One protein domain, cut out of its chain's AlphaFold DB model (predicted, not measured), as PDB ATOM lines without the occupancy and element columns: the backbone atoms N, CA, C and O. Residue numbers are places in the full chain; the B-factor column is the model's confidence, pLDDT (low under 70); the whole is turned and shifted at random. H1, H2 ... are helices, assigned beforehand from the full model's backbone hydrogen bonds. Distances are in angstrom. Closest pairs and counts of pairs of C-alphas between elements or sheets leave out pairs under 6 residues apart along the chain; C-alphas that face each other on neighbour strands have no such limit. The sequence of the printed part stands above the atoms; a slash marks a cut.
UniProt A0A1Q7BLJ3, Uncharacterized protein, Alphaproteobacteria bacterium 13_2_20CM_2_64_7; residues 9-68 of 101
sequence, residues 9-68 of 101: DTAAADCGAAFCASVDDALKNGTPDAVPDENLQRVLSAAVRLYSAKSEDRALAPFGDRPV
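This is residues 9 to 68 of the 101 residues of an uncharacterized protein of Alphaproteobacteria bacterium 13_2_20CM_2_64_7 (UniProt A0A1Q7BLJ3). Two long helices form a loose, open frame: a short link folds back from the end of H1, the first half of H2 comes near the middle of H1, and H2 then runs off obliquely. A tail with no named element, residues 58 to 68, folds back from the end of H2. The 60 printed residues hold H1, then H2, and no named strand: all helix. The whole is loose, with a radius of gyration of the C-alphas of 13.2 A, and elongated, spanning 38 by 23 by 21 A.

H1, residues 9 to 28, and H2, residues 37 to 57, are near each other, with 5 pairs of C-alphas within 10 A and no pair within 8 A. Every O i to N i+4 pair is within hydrogen-bond range in H1, and 16 of 17 are in H2. Residues 9 to 15, 53 to 59 and 63 to 68 stand free.

H1 measures 28.9 A, from C-alpha 9 at (112.356, 113.304, 113.604). H2 measures 31.0 A, ending with C-alpha 57 at (113.344, 133.863, 120.227).

The C-alphas farthest apart, of Asn 29 and Asp 57, are 38.7 A apart. The printed part has no cut. Residues 9 to 13 have pLDDT under 70.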
ATOM      1  N   ASP A   9     113.346 112.221 113.535       53.81
ATOM      2  CA  ASP A   9     112.356 113.304 113.604       53.81
ATOM      3  C   ASP A   9     110.919 112.756 113.541       53.81
ATOM      4  O   ASP A   9     110.038 113.192 114.279       53.81
ATOM      5  N   THR A  10     110.697 111.704 112.739       56.38
ATOM      6  CA  THR A  10     109.411 110.989 112.691       56.38
ATOM      7  C   THR A  10     109.170 110.192 113.971       56.38
ATOM      8  O   THR A  10     108.109 110.318 114.565       56.38
ATOM      9  N   ALA A  11     110.176 109.466 114.475       58.06
ATOM     10  CA  ALA A  11     110.027 108.670 115.695       58.06
ATOM     11  C   ALA A  11     109.735 109.526 116.945       58.06
ATOM     12  O   ALA A  11     108.943 109.128 117.797       58.06
ATOM     13  N   ALA A  12     110.342 110.712 117.064       60.28
ATOM     14  CA  ALA A  12     110.052 111.632 118.165       60.28
ATOM     15  C   ALA A  12     108.634 112.226 118.066       60.28
ATOM     16  O   ALA A  12     107.942 112.329 119.084       60.28
ATOM     17  N   ALA A  13     108.188 112.570 116.852       65.19
ATOM     18  CA  ALA A  13     106.812 112.992 116.599       65.19
ATOM     19  C   ALA A  13     105.805 111.873 116.928       65.19
ATOM     20  O   ALA A  13     104.788 112.131 117.576       65.19
ATOM     21  N   ASP A  14     106.137 110.627 116.584       73.69
ATOM     22  CA  ASP A  14     105.325 109.441 116.866       73.69
ATOM     23  C   ASP A  14     105.212 109.173 118.377       73.69
ATOM     24  O   ASP A  14     104.123 108.890 118.882       73.69
ATOM     25  N   CYS A  15     106.302 109.331 119.140       81.56
ATOM     26  CA  CYS A  15     106.279 109.189 120.600       81.56
ATOM     27  C   CYS A  15     105.429 110.268 121.289       81.56
ATOM     28  O   CYS A  15     104.699 109.963 122.234       81.56
ATOM     29  N   GLY A  16     105.503 111.519 120.822       84.31
ATOM     30  CA  GLY A  16     104.671 112.607 121.341       84.31
ATOM     31  C   GLY A  16     103.184 112.369 121.073       84.31
ATOM     32  O   GLY A  16     102.362 112.490 121.980       84.31
ATOM     33  N   ALA A  17     102.845 111.953 119.851       85.62
ATOM     34  CA  ALA A  17     101.475 111.611 119.478       85.62
ATOM     35  C   ALA A  17     100.928 110.430 120.299       85.62
ATOM     36  O   ALA A  17      99.790 110.487 120.766       85.62
ATOM     37  N   ALA A  18     101.745 109.398 120.535       88.44
ATOM     38  CA  ALA A  18     101.363 108.244 121.344       88.44
ATOM     39  C   ALA A  18     101.070 108.619 122.807       88.44
ATOM     40  O   ALA A  18     100.078 108.158 123.373       88.44
ATOM     41  N   PHE A  19     101.888 109.487 123.411       89.81
ATOM     42  CA  PHE A  19     101.627 109.986 124.762       89.81
ATOM     43  C   PHE A  19     100.318 110.785 124.823       89.81
ATOM     44  O   PHE A  19      99.480 110.512 125.680       89.81
ATOM     45  N   CYS A  20     100.101 111.714 123.886       90.12
ATOM     46  CA  CYS A  20      98.865 112.499 123.828       90.12
ATOM     47  C   CYS A  20      97.623 111.613 123.653       90.12
ATOM     48  O   CYS A  20      96.624 111.830 124.332       90.12
ATOM     49  N   ALA A  21      97.694 110.585 122.802       90.31
ATOM     50  CA  ALA A  21      96.605 109.624 122.635       90.31
ATOM     51  C   ALA A  21      96.317 108.854 123.935       90.31
ATOM     52  O   ALA A  21      95.163 108.734 124.337       90.31
ATOM     53  N   SER A  22      97.362 108.399 124.638       91.12
ATOM     54  CA  SER A  22      97.210 107.716 125.927       91.12
ATOM     55  C   SER A  22      96.577 108.610 126.995       91.12
ATOM     56  O   SER A  22      95.782 108.120 127.794       91.12
ATOM     57  N   VAL A  23      96.922 109.900 127.027       92.50
ATOM     58  CA  VAL A  23      96.324 110.876 127.952       92.50
ATOM     59  C   VAL A  23      94.857 111.115 127.602       92.50
ATOM     60  O   VAL A  23      94.009 111.044 128.487       92.50
ATOM     61  N   ASP A  24      94.542 111.341 126.325       91.81
ATOM     62  CA  ASP A  24      93.164 111.539 125.863       91.81
ATOM     63  C   ASP A  24      92.269 110.356 126.256       91.81
ATOM     64  O   ASP A  24      91.145 110.552 126.722       91.81
ATOM     65  N   ASP A  25      92.757 109.128 126.084       92.50
ATOM     66  CA  ASP A  25      92.003 107.922 126.423       92.50
ATOM     67  C   ASP A  25      91.863 107.742 127.939       92.50
ATOM     68  O   ASP A  25      90.768 107.449 128.423       92.50
ATOM     69  N   ALA A  26      92.926 107.989 128.709       92.69
ATOM     70  CA  ALA A  26      92.878 107.956 130.170       92.69
ATOM     71  C   ALA A  26      91.867 108.968 130.737       92.69
ATOM     72  O   ALA A  26      91.075 108.626 131.618       92.69
ATOM     73  N   LEU A  27      91.842 110.192 130.203       91.44
ATOM     74  CA  LEU A  27      90.919 111.242 130.633       91.44
ATOM     75  C   LEU A  27      89.469 110.938 130.234       91.44
ATOM     76  O   LEU A  27      88.572 111.099 131.060       91.44
ATOM     77  N   LYS A  28      89.223 110.442 129.013       92.00
ATOM     78  CA  LYS A  28      87.875 110.028 128.570       92.00
ATOM     79  C   LYS A  28      87.308 108.891 129.415       92.00
ATOM     80  O   LYS A  28      86.108 108.873 129.680       92.00
ATOM     81  N   ASN A  29      88.162 107.959 129.829       91.81
ATOM     82  CA  ASN A  29      87.767 106.794 130.616       91.81
ATOM     83  C   ASN A  29      87.722 107.078 132.128       91.81
ATOM     84  O   ASN A  29      87.326 106.202 132.894       91.81
ATOM     85  N   GLY A  30      88.113 108.281 132.570       92.06
ATOM     86  CA  GLY A  30      88.165 108.639 133.989       92.06
ATOM     87  C   GLY A  30      89.241 107.880 134.773       92.06
ATOM     88  O   GLY A  30      89.110 107.716 135.983       92.06
ATOM     89  N   THR A  31      90.293 107.409 134.099       92.56
ATOM     90  CA  THR A  31      91.399 106.632 134.678       92.56
ATOM     91  C   THR A  31      92.731 107.373 134.510       92.56
ATOM     92  O   THR A  31      93.606 106.887 133.789       92.56
ATOM     93  N   PRO A  32      92.912 108.557 135.128       88.06
ATOM     94  CA  PRO A  32      94.143 109.341 134.986       88.06
ATOM     95  C   PRO A  32      95.387 108.567 135.451       88.06
ATOM     96  O   PRO A  32      96.435 108.677 134.823       88.06
ATOM     97  N   ASP A  33      95.234 107.698 136.454       90.75
ATOM     98  CA  ASP A  33      96.301 106.849 137.008       90.75
ATOM     99  C   ASP A  33      96.840 105.801 136.012       90.75
ATOM    100  O   ASP A  33      97.832 105.125 136.281       90.75
ATOM    101  N   ALA A  34      96.199 105.641 134.845       89.81
ATOM    102  CA  ALA A  34      96.712 104.800 133.764       89.81
ATOM    103  C   ALA A  34      97.995 105.370 133.130       89.81
ATOM    104  O   ALA A  34      98.749 104.628 132.499       89.81
ATOM    105  N   VAL A  35      98.250 106.675 133.288       91.25
ATOM    106  CA  VAL A  35      99.495 107.321 132.864       91.25
ATOM    107  C   VAL A  35     100.434 107.409 134.072       91.25
ATOM    108  O   VAL A  35     100.097 108.095 135.031       91.25
ATOM    109  N   PRO A  36     101.621 106.772 134.041       92.44
ATOM    110  CA  PRO A  36     102.558 106.832 135.162       92.44
ATOM    111  C   PRO A  36     103.021 108.259 135.471       92.44
ATOM    112  O   PRO A  36     103.423 108.999 134.560       92.44
ATOM    113  N   ASP A  37     103.058 108.607 136.756       93.31
ATOM    114  CA  ASP A  37     103.473 109.927 137.240       93.31
ATOM    115  C   ASP A  37     104.868 110.317 136.739       93.31
ATOM    116  O   ASP A  37     105.088 111.451 136.307       93.31
ATOM    117  N   GLU A  38     105.822 109.380 136.723       93.12
ATOM    118  CA  GLU A  38     107.190 109.651 136.270       93.12
ATOM    119  C   GLU A  38     107.235 110.052 134.794       93.12
ATOM    120  O   GLU A  38     108.082 110.853 134.385       93.12
ATOM    121  N   ASN A  39     106.328 109.508 133.978       91.75
ATOM    122  CA  ASN A  39     106.239 109.861 132.567       91.75
ATOM    123  C   ASN A  39     105.688 111.278 132.413       91.75
ATOM    124  O   ASN A  39     106.291 112.082 131.698       91.75
ATOM    125  N   LEU A  40     104.614 111.613 133.134       92.81
ATOM    126  CA  LEU A  40     104.056 112.965 133.144       92.81
ATOM    127  C   LEU A  40     105.097 113.995 133.601       92.81
ATOM    128  O   LEU A  40     105.302 115.006 132.930       92.81
ATOM    129  N   GLN A  41     105.811 113.723 134.694       94.12
ATOM    130  CA  GLN A  41     106.844 114.613 135.234       94.12
ATOM    131  C   GLN A  41     107.988 114.854 134.239       94.12
ATOM    132  O   GLN A  41     108.430 115.996 134.065       94.12
ATOM    133  N   ARG A  42     108.466 113.798 133.564       93.19
ATOM    134  CA  ARG A  42     109.521 113.902 132.541       93.19
ATOM    135  C   ARG A  42     109.064 114.725 131.345       93.19
ATOM    136  O   ARG A  42     109.792 115.625 130.923       93.19
ATOM    137  N   VAL A  43     107.870 114.438 130.824       93.25
ATOM    138  CA  VAL A  43     107.306 115.144 129.667       93.25
ATOM    139  C   VAL A  43     107.071 116.612 130.004       93.25
ATOM    140  O   VAL A  43     107.541 117.477 129.267       93.25
ATOM    141  N   LEU A  44     106.433 116.913 131.139       93.38
ATOM    142  CA  LEU A  44     106.165 118.286 131.564       93.38
ATOM    143  C   LEU A  44     107.463 119.082 131.748       93.38
ATOM    144  O   LEU A  44     107.579 120.200 131.252       93.38
ATOM    145  N   SER A  45     108.475 118.489 132.387       94.50
ATOM    146  CA  SER A  45     109.783 119.134 132.568       94.50
ATOM    147  C   SER A  45     110.464 119.451 131.234       94.50
ATOM    148  O   SER A  45     111.011 120.542 131.057       94.50
ATOM    149  N   ALA A  46     110.440 118.513 130.284       94.62
ATOM    150  CA  ALA A  46     111.002 118.719 128.953       94.62
ATOM    151  C   ALA A  46     110.225 119.786 128.166       94.62
ATOM    152  O   ALA A  46     110.839 120.660 127.550       94.62
ATOM    153  N   ALA A  47     108.891 119.756 128.238       92.38
ATOM    154  CA  ALA A  47     108.014 120.714 127.577       92.38
ATOM    155  C   ALA A  47     108.242 122.142 128.086       92.38
ATOM    156  O   ALA A  47     108.434 123.042 127.273       92.38
ATOM    157  N   VAL A  48     108.309 122.351 129.407       93.44
ATOM    158  CA  VAL A  48     108.565 123.675 130.004       93.44
ATOM    159  C   VAL A  48     109.930 124.221 129.581       93.44
ATOM    160  O   VAL A  48     110.024 125.375 129.166       93.44
ATOM    161  N   ARG A  49     110.989 123.397 129.616       93.94
ATOM    162  CA  ARG A  49     112.338 123.809 129.178       93.94
ATOM    163  C   ARG A  49     112.362 124.200 127.702       93.94
ATOM    164  O   ARG A  49     112.905 125.245 127.353       93.94
ATOM    165  N   LEU A  50     111.760 123.376 126.844       93.62
ATOM    166  CA  LEU A  50     111.697 123.638 125.408       93.62
ATOM    167  C   LEU A  50     110.854 124.876 125.093       93.62
ATOM    168  O   LEU A  50     111.223 125.659 124.220       93.62
ATOM    169  N   TYR A  51     109.730 125.050 125.788       91.50
ATOM    170  CA  TYR A  51     108.867 126.212 125.630       91.50
ATOM    171  C   TYR A  51     109.599 127.493 126.027       91.50
ATOM    172  O   TYR A  51     109.625 128.425 125.232       91.50
ATOM    173  N   SER A  52     110.266 127.503 127.188       90.62
ATOM    174  CA  SER A  52     111.084 128.635 127.641       90.62
ATOM    175  C   SER A  52     112.116 129.027 126.583       90.62
ATOM    176  O   SER A  52     112.120 130.171 126.141       90.62
ATOM    177  N   ALA A  53     112.909 128.066 126.096       91.69
ATOM    178  CA  ALA A  53     113.926 128.317 125.074       91.69
ATOM    179  C   ALA A  53     113.329 128.865 123.765       91.69
ATOM    180  O   ALA A  53     113.866 129.793 123.174       91.69
ATOM    181  N   LYS A  54     112.188 128.330 123.312       89.94
ATOM    182  CA  LYS A  54     111.519 128.823 122.096       89.94
ATOM    183  C   LYS A  54     110.868 130.193 122.283       89.94
ATOM    184  O   LYS A  54     110.720 130.910 121.300       89.94
ATOM    185  N   SER A  55     110.430 130.516 123.497       87.69
ATOM    186  CA  SER A  55     109.753 131.777 123.803       87.69
ATOM    187  C   SER A  55     110.705 132.970 123.865       87.69
ATOM    188  O   SER A  55     110.266 134.094 123.650       87.69
ATOM    189  N   GLU A  56     111.998 132.728 124.107       84.00
ATOM    190  CA  GLU A  56     113.032 133.768 124.067       84.00
ATOM    191  C   GLU A  56     113.228 134.324 122.649       84.00
ATOM    192  O   GLU A  56     113.407 135.526 122.484       84.00
ATOM    193  N   ASP A  57     113.124 133.470 121.625       81.88
ATOM    194  CA  ASP A  57     113.344 133.863 120.227       81.88
ATOM    195  C   ASP A  57     112.069 134.334 119.507       81.88
ATOM    196  O   ASP A  57     112.143 134.996 118.469       81.88
ATOM    197  N   ARG A  58     110.880 133.945 119.988       83.19
ATOM    198  CA  ARG A  58     109.600 134.279 119.341       83.19
ATOM    199  C   ARG A  58     108.404 134.184 120.283       83.19
ATOM    200  O   ARG A  58     108.339 133.315 121.149       83.19
ATOM    201  N   ALA A  59     107.369 134.972 119.991       79.31
ATOM    202  CA  ALA A  59     106.060 134.837 120.623       79.31
ATOM    203  C   ALA A  59     105.370 133.531 120.172       79.31
ATOM    204  O   ALA A  59     104.730 133.468 119.122       79.31
ATOM    205  N   LEU A  60     105.536 132.466 120.959       85.31
ATOM    206  CA  LEU A  60     104.872 131.178 120.763       85.31
ATOM    207  C   LEU A  60     103.647 131.094 121.675       85.31
ATOM    208  O   LEU A  60     103.777 131.238 122.886       85.31
ATOM    209  N   ALA A  61     102.469 130.826 121.113       87.25
ATOM    210  CA  ALA A  61     101.293 130.541 121.929       87.25
ATOM    211  C   ALA A  61     101.500 129.225 122.715       87.25
ATOM    212  O   ALA A  61     101.937 128.235 122.120       87.25
ATOM    213  N   PRO A  62     101.181 129.179 124.022       84.94
ATOM    214  CA  PRO A  62     101.402 127.994 124.856       84.94
ATOM    215  C   PRO A  62     100.501 126.810 124.493       84.94
ATOM    216  O   PRO A  62     100.854 125.668 124.781       84.94
ATOM    217  N   PHE A  63      99.362 127.064 123.845       87.38
ATOM    218  CA  PHE A  63      98.395 126.043 123.454       87.38
ATOM    219  C   PHE A  63      98.001 126.193 121.981       87.38
ATOM    220  O   PHE A  63      97.916 127.308 121.469       87.38
ATOM    221  N   GLY A  64      97.773 125.056 121.316       83.50
ATOM    222  CA  GLY A  64      97.230 124.975 119.956       83.50
ATOM    223  C   GLY A  64      95.717 124.733 119.954       83.50
ATOM    224  O   GLY A  64      95.004 125.215 120.830       83.50
ATOM    225  N   ASP A  65      95.233 123.926 119.010       78.50
ATOM    226  CA  ASP A  65      93.794 123.722 118.743       78.50
ATOM    227  C   ASP A  65      93.003 123.034 119.869       78.50
ATOM    228  O   ASP A  65      91.772 123.043 119.868       78.50
ATOM    229  N   ARG A  66      93.693 122.433 120.842       79.69
ATOM    230  CA  ARG A  66      93.092 121.837 122.043       79.69
ATOM    231  C   ARG A  66      93.646 122.526 123.290       79.69
ATOM    232  O   ARG A  66      94.589 122.013 123.893       79.69
ATOM    233  N   PRO A  67      93.130 123.713 123.646       85.31
ATOM    234  CA  PRO A  67      93.596 124.432 124.818       85.31
ATOM    235  C   PRO A  67      93.105 123.768 126.104       85.31
ATOM    236  O   PRO A  67      92.011 123.206 126.154       85.31
ATOM    237  N   VAL A  68      93.911 123.889 127.157       90.81
ATOM    238  CA  VAL A  68      93.483 123.560 128.520       90.81
ATOM    239  C   VAL A  68      92.412 124.547 128.982       90.81
ATOM    240  O   VAL A  68      92.418 125.720 128.594       90.81
TER     241      VAL A  68